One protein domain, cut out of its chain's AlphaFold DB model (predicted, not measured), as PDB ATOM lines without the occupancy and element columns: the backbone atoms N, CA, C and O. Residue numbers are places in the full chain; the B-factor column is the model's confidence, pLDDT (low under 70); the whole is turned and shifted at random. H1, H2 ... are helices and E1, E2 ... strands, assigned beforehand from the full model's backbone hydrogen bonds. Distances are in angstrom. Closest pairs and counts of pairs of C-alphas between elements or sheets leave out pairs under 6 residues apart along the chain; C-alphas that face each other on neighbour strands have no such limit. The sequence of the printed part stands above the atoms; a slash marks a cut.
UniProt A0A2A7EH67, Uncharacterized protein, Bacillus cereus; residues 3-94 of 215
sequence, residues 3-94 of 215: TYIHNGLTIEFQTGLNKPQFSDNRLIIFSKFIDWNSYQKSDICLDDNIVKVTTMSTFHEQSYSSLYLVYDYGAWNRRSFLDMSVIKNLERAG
ATOM      1  N   THR A   3     -61.994 -14.554 -44.315       81.06
ATOM      2  CA  THR A   3     -61.503 -14.984 -43.005       81.06
ATOM      3  C   THR A   3     -62.153 -16.309 -42.632       81.06
ATOM      4  O   THR A   3     -63.370 -16.455 -42.713       81.06
ATOM      5  N   TYR A   4     -61.330 -17.262 -42.211       85.31
ATOM      6  CA  TYR A   4     -61.716 -18.603 -41.781       85.31
ATOM      7  C   TYR A   4     -61.136 -18.879 -40.385       85.31
ATOM      8  O   TYR A   4     -60.163 -18.241 -39.986       85.31
ATOM      9  N   ILE A   5     -61.730 -19.805 -39.627       88.75
ATOM     10  CA  ILE A   5     -61.267 -20.161 -38.278       88.75
ATOM     11  C   ILE A   5     -61.033 -21.671 -38.211       88.75
ATOM     12  O   ILE A   5     -61.962 -22.448 -38.412       88.75
ATOM     13  N   HIS A   6     -59.800 -22.071 -37.892       85.94
ATOM     14  CA  HIS A   6     -59.356 -23.467 -37.804       85.94
ATOM     15  C   HIS A   6     -58.801 -23.770 -36.412       85.94
ATOM     16  O   HIS A   6     -57.698 -23.335 -36.095       85.94
ATOM     17  N   ASN A   7     -59.553 -24.474 -35.558       87.31
ATOM     18  CA  ASN A   7     -59.124 -24.843 -34.196       87.31
ATOM     19  C   ASN A   7     -58.424 -23.677 -33.436       87.31
ATOM     20  O   ASN A   7     -57.275 -23.769 -33.003       87.31
ATOM     21  N   GLY A   8     -59.085 -22.514 -33.376       88.88
ATOM     22  CA  GLY A   8     -58.566 -21.290 -32.744       88.88
ATOM     23  C   GLY A   8     -57.601 -20.436 -33.585       88.88
ATOM     24  O   GLY A   8     -57.359 -19.286 -33.224       88.88
ATOM     25  N   LEU A   9     -57.090 -20.934 -34.716       93.25
ATOM     26  CA  LEU A   9     -56.325 -20.146 -35.688       93.25
ATOM     27  C   LEU A   9     -57.267 -19.294 -36.546       93.25
ATOM     28  O   LEU A   9     -58.132 -19.834 -37.233       93.25
ATOM     29  N   THR A  10     -57.068 -17.980 -36.575       95.31
ATOM     30  CA  THR A  10     -57.709 -17.095 -37.560       95.31
ATOM     31  C   THR A  10     -56.880 -17.097 -38.841       95.31
ATOM     32  O   THR A  10     -55.706 -16.737 -38.809       95.31
ATOM     33  N   ILE A  11     -57.465 -17.481 -39.973       93.19
ATOM     34  CA  ILE A  11     -56.798 -17.536 -41.281       93.19
ATOM     35  C   ILE A  11     -57.392 -16.457 -42.186       93.19
ATOM     36  O   ILE A  11     -58.608 -16.386 -42.336       93.19
ATOM     37  N   GLU A  12     -56.552 -15.625 -42.798       93.06
ATOM     38  CA  GLU A  12     -56.967 -14.550 -43.705       93.06
ATOM     39  C   GLU A  12     -56.357 -14.690 -45.096       93.06
ATOM     40  O   GLU A  12     -55.145 -14.855 -45.237       93.06
ATOM     41  N   PHE A  13     -57.183 -14.501 -46.124       86.94
ATOM     42  CA  PHE A  13     -56.744 -14.440 -47.516       86.94
ATOM     43  C   PHE A  13     -56.700 -12.989 -48.010       86.94
ATOM     44  O   PHE A  13     -57.706 -12.265 -47.997       86.94
ATOM     45  N   GLN A  14     -55.512 -12.563 -48.449       92.50
ATOM     46  CA  GLN A  14     -55.225 -11.203 -48.911       92.50
ATOM     47  C   GLN A  14     -54.502 -11.204 -50.269       92.50
ATOM     48  O   GLN A  14     -53.654 -12.054 -50.548       92.50
ATOM     49  N   THR A  15     -54.801 -10.222 -51.123       90.00
ATOM     50  CA  THR A  15     -54.147 -10.095 -52.436       90.00
ATOM     51  C   THR A  15     -52.745  -9.505 -52.279       90.00
ATOM     52  O   THR A  15     -52.607  -8.333 -51.934       90.00
ATOM     53  N   GLY A  16     -51.689 -10.276 -52.552       89.25
ATOM     54  CA  GLY A  16     -50.315  -9.812 -52.335       89.25
ATOM     55  C   GLY A  16     -49.207 -10.770 -52.780       89.25
ATOM     56  O   GLY A  16     -49.463 -11.879 -53.238       89.25
ATOM     57  N   LEU A  17     -47.964 -10.299 -52.632       87.12
ATOM     58  CA  LEU A  17     -46.714 -10.993 -52.998       87.12
ATOM     59  C   LEU A  17     -45.805 -11.248 -51.775       87.12
ATOM     60  O   LEU A  17     -44.615 -11.527 -51.906       87.12
ATOM     61  N   ASN A  18     -46.351 -11.096 -50.566       90.06
ATOM     62  CA  ASN A  18     -45.632 -11.351 -49.321       90.06
ATOM     63  C   ASN A  18     -45.583 -12.860 -49.044       90.06
ATOM     64  O   ASN A  18     -46.494 -13.597 -49.418       90.06
ATOM     65  N   LYS A  19     -44.564 -13.338 -48.324       88.31
ATOM     66  CA  LYS A  19     -44.599 -14.701 -47.760       88.31
ATOM     67  C   LYS A  19     -45.687 -14.785 -46.672       88.31
ATOM     68  O   LYS A  19     -45.957 -13.756 -46.050       88.31
ATOM     69  N   PRO A  20     -46.290 -15.962 -46.411       89.50
ATOM     70  CA  PRO A  20     -47.274 -16.128 -45.342       89.50
ATOM     71  C   PRO A  20     -46.751 -15.620 -43.995       89.50
ATOM     72  O   PRO A  20     -45.603 -15.886 -43.624       89.50
ATOM     73  N   GLN A  21     -47.591 -14.883 -43.275       94.69
ATOM     74  CA  GLN A  21     -47.258 -14.261 -41.993       94.69
ATOM     75  C   GLN A  21     -48.061 -14.919 -40.875       94.69
ATOM     76  O   GLN A  21     -49.242 -15.199 -41.048       94.69
ATOM     77  N   PHE A  22     -47.419 -15.159 -39.731       95.44
ATOM     78  CA  PHE A  22     -48.065 -15.719 -38.549       95.44
ATOM     79  C   PHE A  22     -47.660 -14.945 -37.292       95.44
ATOM     80  O   PHE A  22     -46.468 -14.752 -37.047       95.44
ATOM     81  N   SER A  23     -48.661 -14.533 -36.518       93.50
ATOM     82  CA  SER A  23     -48.556 -13.784 -35.259       93.50
ATOM     83  C   SER A  23     -49.864 -13.941 -34.482       93.50
ATOM     84  O   SER A  23     -50.917 -13.890 -35.106       93.50
ATOM     85  N   ASP A  24     -49.830 -14.087 -33.157       89.69
ATOM     86  CA  ASP A  24     -51.010 -13.961 -32.277       89.69
ATOM     87  C   ASP A  24     -52.232 -14.818 -32.687       89.69
ATOM     88  O   ASP A  24     -53.362 -14.338 -32.743       89.69
ATOM     89  N   ASN A  25     -52.005 -16.098 -33.020       92.06
ATOM     90  CA  ASN A  25     -53.017 -17.021 -33.572       92.06
ATOM     91  C   ASN A  25     -53.731 -16.501 -34.844       92.06
ATOM     92  O   ASN A  25     -54.844 -16.924 -35.161       92.06
ATOM     93  N   ARG A  26     -53.071 -15.632 -35.618       94.88
ATOM     94  CA  ARG A  26     -53.524 -15.108 -36.912       94.88
ATOM     95  C   ARG A  26     -52.518 -15.459 -38.011       94.88
ATOM     96  O   ARG A  26     -51.341 -15.107 -37.928       94.88
ATOM     97  N   LEU A  27     -52.987 -16.152 -39.043       95.25
ATOM     98  CA  LEU A  27     -52.236 -16.582 -40.222       95.25
ATOM     99  C   LEU A  27     -52.734 -15.811 -41.452       95.25
ATOM    100  O   LEU A  27     -53.853 -16.028 -41.911       95.25
ATOM    101  N   ILE A  28     -51.902 -14.930 -42.003       95.75
ATOM    102  CA  ILE A  28     -52.219 -14.169 -43.218       95.75
ATOM    103  C   ILE A  28     -51.546 -14.839 -44.416       95.75
ATOM    104  O   ILE A  28     -50.320 -14.996 -44.457       95.75
ATOM    105  N   ILE A  29     -52.359 -15.226 -45.397       89.06
ATOM    106  CA  ILE A  29     -51.961 -15.934 -46.610       89.06
ATOM    107  C   ILE A  29     -52.141 -15.005 -47.805       89.06
ATOM    108  O   ILE A  29     -53.215 -14.447 -48.041       89.06
ATOM    109  N   PHE A  30     -51.069 -14.861 -48.582       88.38
ATOM    110  CA  PHE A  30     -51.027 -13.970 -49.731       88.38
ATOM    111  C   PHE A  30     -50.990 -14.760 -51.040       88.38
ATOM    112  O   PHE A  30     -50.168 -15.667 -51.210       88.38
ATOM    113  N   SER A  31     -51.837 -14.363 -51.984       82.38
ATOM    114  CA  SER A  31     -51.822 -14.820 -53.378       82.38
ATOM    115  C   SER A  31     -52.063 -13.623 -54.297       82.38
ATOM    116  O   SER A  31     -52.754 -12.678 -53.919       82.38
ATOM    117  N   LYS A  32     -51.514 -13.635 -55.513       87.31
ATOM    118  CA  LYS A  32     -51.762 -12.596 -56.523       87.31
ATOM    119  C   LYS A  32     -51.493 -13.139 -57.919       87.31
ATOM    120  O   LYS A  32     -50.391 -13.598 -58.192       87.31
ATOM    121  N   PHE A  33     -52.464 -13.009 -58.812       81.25
ATOM    122  CA  PHE A  33     -52.249 -13.159 -60.249       81.25
ATOM    123  C   PHE A  33     -52.034 -11.775 -60.878       81.25
ATOM    124  O   PHE A  33     -52.666 -10.805 -60.451       81.25
ATOM    125  N   ILE A  34     -51.144 -11.680 -61.866       79.50
ATOM    126  CA  ILE A  34     -51.036 -10.520 -62.765       79.50
ATOM    127  C   ILE A  34     -51.053 -11.025 -64.205       79.50
ATOM    128  O   ILE A  34     -51.905 -10.618 -64.989       79.50
ATOM    129  N   ASP A  35     -50.162 -11.963 -64.514       70.19
ATOM    130  CA  ASP A  35     -50.085 -12.649 -65.800       70.19
ATOM    131  C   ASP A  35     -49.518 -14.072 -65.618       70.19
ATOM    132  O   ASP A  35     -49.173 -14.485 -64.506       70.19
ATOM    133  N   TRP A  36     -49.433 -14.840 -66.709       64.12
ATOM    134  CA  TRP A  36     -48.966 -16.234 -66.703       64.12
ATOM    135  C   TRP A  36     -47.488 -16.422 -66.333       64.12
ATOM    136  O   TRP A  36     -47.111 -17.519 -65.928       64.12
ATOM    137  N   ASN A  37     -46.666 -15.379 -66.437       67.19
ATOM    138  CA  ASN A  37     -45.267 -15.374 -66.012       67.19
ATOM    139  C   ASN A  37     -45.105 -14.774 -64.605       67.19
ATOM    140  O   ASN A  37     -44.166 -15.137 -63.901       67.19
ATOM    141  N   SER A  38     -46.022 -13.899 -64.172       74.00
ATOM    142  CA  SER A  38     -45.926 -13.099 -62.940       74.00
ATOM    143  C   SER A  38     -47.084 -13.378 -61.969       74.00
ATOM    144  O   SER A  38     -48.081 -12.649 -61.928       74.00
ATOM    145  N   TYR A  39     -46.955 -14.412 -61.133       73.25
ATOM    146  CA  TYR A  39     -47.953 -14.734 -60.110       73.25
ATOM    147  C   TYR A  39     -47.365 -15.322 -58.823       73.25
ATOM    148  O   TYR A  39     -46.261 -15.864 -58.780       73.25
ATOM    149  N   GLN A  40     -48.158 -15.225 -57.757       81.81
ATOM    150  CA  GLN A  40     -47.984 -15.931 -56.496       81.81
ATOM    151  C   GLN A  40     -49.244 -16.744 -56.190       81.81
ATOM    152  O   GLN A  40     -50.344 -16.190 -56.122       81.81
ATOM    153  N   LYS A  41     -49.069 -18.046 -55.950       76.31
ATOM    154  CA  LYS A  41     -50.113 -18.958 -55.469       76.31
ATOM    155  C   LYS A  41     -49.677 -19.534 -54.126       76.31
ATOM    156  O   LYS A  41     -48.575 -20.072 -54.019       76.31
ATOM    157  N   SER A  42     -50.541 -19.438 -53.125       73.38
ATOM    158  CA  SER A  42     -50.399 -20.167 -51.866       73.38
ATOM    159  C   SER A  42     -51.406 -21.308 -51.787       73.38
ATOM    160  O   SER A  42     -52.542 -21.160 -52.233       73.38
ATOM    161  N   ASP A  43     -50.968 -22.410 -51.193       71.56
ATOM    162  CA  ASP A  43     -51.759 -23.590 -50.858       71.56
ATOM    163  C   ASP A  43     -51.777 -23.837 -49.358       71.56
ATOM    164  O   ASP A  43     -50.867 -23.384 -48.656       71.56
ATOM    165  N   ILE A  44     -52.783 -24.567 -48.874       79.88
ATOM    166  CA  ILE A  44     -52.952 -24.835 -47.446       79.88
ATOM    167  C   ILE A  44     -53.471 -26.250 -47.167       79.88
ATOM    168  O   ILE A  44     -54.568 -26.620 -47.575       79.88
ATOM    169  N   CYS A  45     -52.695 -27.015 -46.401       80.00
ATOM    170  CA  CYS A  45     -53.170 -28.211 -45.715       80.00
ATOM    171  C   CYS A  45     -53.613 -27.832 -44.292       80.00
ATOM    172  O   CYS A  45     -52.918 -27.074 -43.601       80.00
ATOM    173  N   LEU A  46     -54.769 -28.358 -43.881       81.44
ATOM    174  CA  LEU A  46     -55.423 -28.123 -42.596       81.44
ATOM    175  C   LEU A  46     -55.720 -29.459 -41.909       81.44
ATOM    176  O   LEU A  46     -56.538 -30.240 -42.388       81.44
ATOM    177  N   ASP A  47     -55.091 -29.680 -40.762       87.56
ATOM    178  CA  ASP A  47     -55.346 -30.781 -39.833       87.56
ATOM    179  C   ASP A  47     -55.436 -30.215 -38.402       87.56
ATOM    180  O   ASP A  47     -54.928 -29.126 -38.123       87.56
ATOM    181  N   ASP A  48     -56.084 -30.928 -37.479       87.38
ATOM    182  CA  ASP A  48     -56.333 -30.468 -36.103       87.38
ATOM    183  C   ASP A  48     -55.055 -30.045 -35.359       87.38
ATOM    184  O   ASP A  48     -55.109 -29.161 -34.502       87.38
ATOM    185  N   ASN A  49     -53.915 -30.671 -35.692       90.50
ATOM    186  CA  ASN A  49     -52.628 -30.446 -35.034       90.50
ATOM    187  C   ASN A  49     -51.534 -29.871 -35.952       90.50
ATOM    188  O   ASN A  49     -50.457 -29.535 -35.452       90.50
ATOM    189  N   ILE A  50     -51.770 -29.721 -37.262       92.06
ATOM    190  CA  ILE A  50     -50.830 -29.053 -38.174       92.06
ATOM    191  C   ILE A  50     -51.526 -28.227 -39.260       92.06
ATOM    192  O   ILE A  50     -52.471 -28.665 -39.909       92.06
ATOM    193  N   VAL A  51     -50.990 -27.029 -39.499       88.81
ATOM    194  CA  VAL A  51     -51.269 -26.224 -40.690       88.81
ATOM    195  C   VAL A  51     -49.977 -26.052 -41.476       88.81
ATOM    196  O   VAL A  51     -48.974 -25.555 -40.955       88.81
ATOM    197  N   LYS A  52     -50.000 -26.446 -42.748       87.56
ATOM    198  CA  LYS A  52     -48.892 -26.291 -43.700       87.56
ATOM    199  C   LYS A  52     -49.359 -25.349 -44.803       87.56
ATOM    200  O   LYS A  52     -50.259 -25.695 -45.561       87.56
ATOM    201  N   VAL A  53     -48.727 -24.182 -44.915       83.06
ATOM    202  CA  VAL A  53     -48.919 -23.264 -46.049       83.06
ATOM    203  C   VAL A  53     -47.728 -23.387 -46.985       83.06
ATOM    204  O   VAL A  53     -46.597 -23.140 -46.564       83.06
ATOM    205  N   THR A  54     -47.958 -23.718 -48.253       79.75
ATOM    206  CA  THR A  54     -46.910 -23.782 -49.283       79.75
ATOM    207  C   THR A  54     -47.140 -22.680 -50.311       79.75
ATOM    208  O   THR A  54     -48.161 -22.657 -50.987       79.75
ATOM    209  N   THR A  55     -46.184 -21.761 -50.452       76.56
ATOM    210  CA  THR A  55     -46.283 -20.614 -51.367       76.56
ATOM    211  C   THR A  55     -45.292 -20.743 -52.515       76.56
ATOM    212  O   THR A  55     -44.089 -20.900 -52.302       76.56
ATOM    213  N   MET A  56     -45.808 -20.615 -53.732       76.44
ATOM    214  CA  MET A  56     -45.091 -20.449 -54.993       76.44
ATOM    215  C   MET A  56     -45.107 -18.974 -55.395       76.44
ATOM    216  O   MET A  56     -46.172 -18.366 -55.366       76.44
ATOM    217  N   SER A  57     -43.987 -18.432 -55.875       76.62
ATOM    218  CA  SER A  57     -43.959 -17.132 -56.562       76.62
ATOM    219  C   SER A  57     -42.994 -17.169 -57.747       76.62
ATOM    220  O   SER A  57     -41.943 -17.802 -57.654       76.62
ATOM    221  N   THR A  58     -43.351 -16.512 -58.850       72.25
ATOM    222  CA  THR A  58     -42.550 -16.428 -60.089       72.25
ATOM    223  C   THR A  58     -41.982 -15.029 -60.353       72.25
ATOM    224  O   THR A  58     -41.360 -14.797 -61.381       72.25
ATOM    225  N   PHE A  59     -42.205 -14.080 -59.438       66.38
ATOM    226  CA  PHE A  59     -42.137 -12.639 -59.718       66.38
ATOM    227  C   PHE A  59     -40.739 -12.077 -60.061       66.38
ATOM    228  O   PHE A  59     -40.640 -10.970 -60.587       66.38
ATOM    229  N   HIS A  60     -39.674 -12.827 -59.760       61.69
ATOM    230  CA  HIS A  60     -38.275 -12.511 -60.096       61.69
ATOM    231  C   HIS A  60     -37.510 -13.793 -60.462       61.69
ATOM    232  O   HIS A  60     -36.883 -13.879 -61.511       61.69
ATOM    233  N   GLU A  61     -37.622 -14.806 -59.603       70.12
ATOM    234  CA  GLU A  61     -37.211 -16.196 -59.827       70.12
ATOM    235  C   GLU A  61     -38.379 -17.122 -59.444       70.12
ATOM    236  O   GLU A  61     -39.293 -16.695 -58.726       70.12
ATOM    237  N   GLN A  62     -38.357 -18.396 -59.862       61.84
ATOM    238  CA  GLN A  62     -39.364 -19.383 -59.439       61.84
ATOM    239  C   GLN A  62     -39.102 -19.879 -58.005       61.84
ATOM    240  O   GLN A  62     -38.761 -21.038 -57.747       61.84
ATOM    241  N   SER A  63     -39.297 -18.985 -57.044       63.62
ATOM    242  CA  SER A  63     -39.196 -19.306 -55.628       63.62
ATOM    243  C   SER A  63     -40.342 -20.221 -55.160       63.62
ATOM    244  O   SER A  63     -41.470 -20.220 -55.667       63.62
ATOM    245  N   TYR A  64     -40.038 -21.032 -54.150       67.56
ATOM    246  CA  TYR A  64     -41.026 -21.695 -53.304       67.56
ATOM    247  C   TYR A  64     -40.680 -21.401 -51.839       67.56
ATOM    248  O   TYR A  64     -39.523 -21.157 -51.496       67.56
ATOM    249  N   SER A  65     -41.663 -21.490 -50.951       73.06
ATOM    250  CA  SER A  65     -41.449 -21.553 -49.503       73.06
ATOM    251  C   SER A  65     -42.561 -22.358 -48.835       73.06
ATOM    252  O   SER A  65     -43.607 -22.586 -49.439       73.06
ATOM    253  N   SER A  66     -42.343 -22.818 -47.604       78.94
ATOM    254  CA  SER A  66     -43.412 -23.385 -46.776       78.94
ATOM    255  C   SER A  66     -43.312 -22.889 -45.339       78.94
ATOM    256  O   SER A  66     -42.213 -22.697 -44.812       78.94
ATOM    257  N   LEU A  67     -44.470 -22.666 -44.728       87.44
ATOM    258  CA  LEU A  67     -44.655 -22.300 -43.331       87.44
ATOM    259  C   LEU A  67     -45.433 -23.428 -42.653       87.44
ATOM    260  O   LEU A  67     -46.461 -23.862 -43.165       87.44
ATOM    261  N   TYR A  68     -44.932 -23.882 -41.507       88.56
ATOM    262  CA  TYR A  68     -45.529 -24.949 -40.712       88.56
ATOM    263  C   TYR A  68     -45.932 -24.378 -39.355       88.56
ATOM    264  O   TYR A  68     -45.099 -23.776 -38.670       88.56
ATOM    265  N   LEU A  69     -47.191 -24.565 -38.975       94.12
ATOM    266  CA  LEU A  69     -47.696 -24.334 -37.626       94.12
ATOM    267  C   LEU A  69     -48.085 -25.687 -37.032       94.12
ATOM    268  O   LEU A  69     -48.791 -26.446 -37.686       94.12
ATOM    269  N   VAL A  70     -47.658 -25.974 -35.809       94.19
ATOM    270  CA  VAL A  70     -48.136 -27.122 -35.025       94.19
ATOM    271  C   VAL A  70     -49.015 -26.591 -33.903       94.19
ATOM    272  O   VAL A  70     -48.672 -25.574 -33.296       94.19
ATOM    273  N   TYR A  71     -50.133 -27.258 -33.624       94.50
ATOM    274  CA  TYR A  71     -50.898 -26.995 -32.412       94.50
ATOM    275  C   TYR A  71     -50.235 -27.739 -31.252       94.50
ATOM    276  O   TYR A  71     -50.294 -28.965 -31.168       94.50
ATOM    277  N   ASP A  72     -49.551 -27.008 -30.374       89.12
ATOM    278  CA  ASP A  72     -48.930 -27.574 -29.179       89.12
ATOM    279  C   ASP A  72     -49.103 -26.644 -27.968       89.12
ATOM    280  O   ASP A  72     -49.194 -25.424 -28.086       89.12
ATOM    281  N   TYR A  73     -49.246 -27.246 -26.783       85.56
ATOM    282  CA  TYR A  73     -49.491 -26.549 -25.507       85.56
ATOM    283  C   TYR A  73     -50.695 -25.577 -25.505       85.56
ATOM    284  O   TYR A  73     -50.744 -24.646 -24.705       85.56
ATOM    285  N   GLY A  74     -51.685 -25.816 -26.374       86.38
ATOM    286  CA  GLY A  74     -52.913 -25.019 -26.481       86.38
ATOM    287  C   GLY A  74     -52.843 -23.830 -27.448       86.38
ATOM    288  O   GLY A  74     -53.821 -23.089 -27.556       86.38
ATOM    289  N   ALA A  75     -51.730 -23.644 -28.162       91.31
ATOM    290  CA  ALA A  75     -51.530 -22.554 -29.115       91.31
ATOM    291  C   ALA A  75     -50.965 -23.052 -30.453       91.31
ATOM    292  O   ALA A  75     -50.373 -24.128 -30.541       91.31
ATOM    293  N   TRP A  76     -51.116 -22.244 -31.504       95.12
ATOM    294  CA  TRP A  76     -50.456 -22.501 -32.781       95.12
ATOM    295  C   TRP A  76     -49.030 -21.954 -32.749       95.12
ATOM    296  O   TRP A  76     -48.813 -20.755 -32.594       95.12
ATOM    297  N   ASN A  77     -48.044 -22.832 -32.909       94.12
ATOM    298  CA  ASN A  77     -46.628 -22.494 -32.836       94.12
ATOM    299  C   ASN A  77     -45.944 -22.715 -34.184       94.12
ATOM    300  O   ASN A  77     -46.049 -23.782 -34.788       94.12
ATOM    301  N   ARG A  78     -45.210 -21.706 -34.668       93.69
ATOM    302  CA  ARG A  78     -44.457 -21.809 -35.924       93.69
ATOM    303  C   ARG A  78     -43.236 -22.708 -35.739       93.69
ATOM    304  O   ARG A  78     -42.365 -22.416 -34.923       93.69
ATOM    305  N   ARG A  79     -43.146 -23.765 -36.544       87.81
ATOM    306  CA  ARG A  79     -42.092 -24.787 -36.484       87.81
ATOM    307  C   ARG A  79     -41.240 -24.814 -37.759       87.81
ATOM    308  O   ARG A  79     -41.589 -24.231 -38.788       87.81
ATOM    309  N   SER A  80     -40.094 -25.489 -37.680       80.25
ATOM    310  CA  SER A  80     -39.247 -25.814 -38.837       80.25
ATOM    311  C   SER A  80     -39.680 -27.145 -39.454       80.25
ATOM    312  O   SER A  80     -40.154 -28.021 -38.741       80.25
ATOM    313  N   PHE A  81     -39.435 -27.353 -40.750       74.44
ATOM    314  CA  PHE A  81     -39.663 -28.653 -41.407       74.44
ATOM    315  C   PHE A  81     -38.782 -29.788 -40.847       74.44
ATOM    316  O   PHE A  81     -39.067 -30.960 -41.068       74.44
ATOM    317  N   LEU A  82     -37.707 -29.435 -40.130       72.62
ATOM    318  CA  LEU A  82     -36.827 -30.364 -39.415       72.62
ATOM    319  C   LEU A  82     -37.317 -30.693 -37.992       72.62
ATOM    320  O   LEU A  82     -36.687 -31.496 -37.306       72.62
ATOM    321  N   ASP A  83     -38.389 -30.054 -37.516       75.00
ATOM    322  CA  ASP A  83     -38.933 -30.310 -36.183       75.00
ATOM    323  C   ASP A  83     -39.686 -31.653 -36.168       75.00
ATOM    324  O   ASP A  83     -40.541 -31.924 -37.013       75.00
ATOM    325  N   MET A  84     -39.384 -32.496 -35.180       80.69
ATOM    326  CA  MET A  84     -40.003 -33.816 -35.009       80.69
ATOM    327  C   MET A  84     -41.532 -33.733 -34.849       80.69
ATOM    328  O   MET A  84     -42.238 -34.675 -35.208       80.69
ATOM    329  N   SER A  85     -42.050 -32.613 -34.337       85.44
ATOM    330  CA  SER A  85     -43.491 -32.345 -34.240       85.44
ATOM    331  C   SER A  85     -44.154 -32.100 -35.601       85.44
ATOM    332  O   SER A  85     -45.300 -32.501 -35.796       85.44
ATOM    333  N   VAL A  86     -43.436 -31.505 -36.560       77.38
ATOM    334  CA  VAL A  86     -43.923 -31.266 -37.930       77.38
ATOM    335  C   VAL A  86     -43.939 -32.564 -38.724       77.38
ATOM    336  O   VAL A  86     -44.956 -32.892 -39.328       77.38
ATOM    337  N   ILE A  87     -42.842 -33.328 -38.668       75.88
ATOM    338  CA  ILE A  87     -42.708 -34.604 -39.387       75.88
ATOM    339  C   ILE A  87     -43.833 -35.563 -38.971       75.88
ATOM    340  O   ILE A  87     -44.608 -36.000 -39.818       75.88
ATOM    341  N   LYS A  88     -44.003 -35.801 -37.662       82.69
ATOM    342  CA  LYS A  88     -45.022 -36.728 -37.142       82.69
ATOM    343  C   LYS A  88     -46.461 -36.305 -37.435       82.69
ATOM    344  O   LYS A  88     -47.307 -37.167 -37.649       82.69
ATOM    345  N   ASN A  89     -46.771 -35.007 -37.416       81.75
ATOM    346  CA  ASN A  89     -48.134 -34.557 -37.705       81.75
ATOM    347  C   ASN A  89     -48.460 -34.601 -39.202       81.75
ATOM    348  O   ASN A  89     -49.599 -34.890 -39.546       81.75
ATOM    349  N   LEU A  90     -47.483 -34.400 -40.092       74.38
ATOM    350  CA  LEU A  90     -47.706 -34.568 -41.532       74.38
ATOM    351  C   LEU A  90     -47.792 -36.055 -41.913       74.38
ATOM    352  O   LEU A  90     -48.722 -36.431 -42.621       74.38
ATOM    353  N   GLU A  91     -46.967 -36.926 -41.316       72.00
ATOM    354  CA  GLU A  91     -47.161 -38.388 -41.370       72.00
ATOM    355  C   GLU A  91     -48.584 -38.790 -40.918       72.00
ATOM    356  O   GLU A  91     -49.247 -39.577 -41.595       72.00
ATOM    357  N   ARG A  92     -49.089 -38.208 -39.816       76.88
ATOM    358  CA  ARG A  92     -50.453 -38.433 -39.294       76.88
ATOM    359  C   ARG A  92     -51.554 -37.917 -40.229       76.88
ATOM    360  O   ARG A  92     -52.588 -38.567 -40.343       76.88
ATOM    361  N   ALA A  93     -51.338 -36.777 -40.881       69.62
ATOM    362  CA  ALA A  93     -52.278 -36.164 -41.821       69.62
ATOM    363  C   ALA A  93     -52.265 -36.816 -43.224       69.62
ATOM    364  O   ALA A  93     -53.031 -36.410 -44.093       69.62
ATOM    365  N   GLY A  94     -51.394 -37.806 -43.472       60.81
ATOM    366  CA  GLY A  94     -51.184 -38.414 -44.798       60.81
ATOM    367  C   GLY A  94     -50.299 -37.583 -45.743       60.81
ATOM    368  O   GLY A  94     -50.011 -38.005 -46.864       60.81
TER     369      GLY A  94
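Overview. This is residues 3 to 94 of the 215 residues of an uncharacterized protein of Bacillus cereus (UniProt A0A2A7EH67). A strongly twisted eight-stranded sheet forks into two leaves, E1, E2, E4 and E3 in one and E5, E6, E7 and E8 in the other, joined where the end of E4 pairs with the start of E5. Away from this join the leaves are partly face to face, E8 comes near E2 and E3, and helix H1 crosses E6 and E7 on the side away from E4. The 92 printed residues hold eight named strands, E1 to E8, then H1; the branched sheet is mixed, with E2 and E4 parallel and its other neighbour pairs antiparallel, and the class is mostly strand. The whole is compact, with a radius of gyration of the C-alphas of 13.6 A, yet elongated, spanning 41 by 26 by 20 A.

Arrangement. E4, residues 26 to 33, has three neighbours. E2, residues 9 to 15, lies on one side of it, parallel at 23 degrees, with N 29 and O 12 2.8 A apart. On the other side lie E3, residues 21 to 23, beside residues 26 to 28, with N 28 and O 21 2.8 A apart, and E5, residues 39 to 46, beside residues 31 to 33, with N 40 and O 32 2.8 A apart. E1, residues 3 to 6, forms a hairpin with E2, with N 4 and O 11 2.9 A apart. E3 to E8 form a meander, each strand the antiparallel neighbour of the one before. E6, residues 50 to 57, pairs with E5 through N 43 and O 54, 2.8 A, and with E7, residues 63 to 72, through N 67 and O 53, 2.8 A. E8, residues 75 to 79, pairs with E7 through N 77 and O 70, 2.8 A. The closest C-alphas of E2 and E8, Leu 9 and Trp 76, are 7.0 A apart; those of E3 and E8, Phe 22 and Arg 78, 7.5 A. H1, residues 84 to 93, is on the sheet at a height of 9.1 A, over E7 and only just over E6, with 3 of its C-alphas falling on E6. It runs across the strands, at 88 degrees to E7 on the local plane; its closest C-alpha pair with E7 is Val 86 and Val 70, 6.6 A. Every O i to N i+4 pair in H1 is within hydrogen-bond range.

Along the chain. E1 begins at C-alpha 3, (-61.503, -14.984, -43.005). E7 is 29.4 A long, E4 23.5 A, E5 23.3 A, E6 23.0 A and E2 19.7 A. H1, 14.2 A long, ends at C-alpha 93, (-52.278, -36.164, -41.821).

Size, cuts and confidence. The C-alphas farthest apart, Asp 35 and Tyr 73, are 42.6 A apart. The printed part has no cut, and its links between named elements are tight. Its mean pLDDT is 82.8; residues 36 to 37, 59 to 60, 62 to 64 and 93 to 94 are under 70.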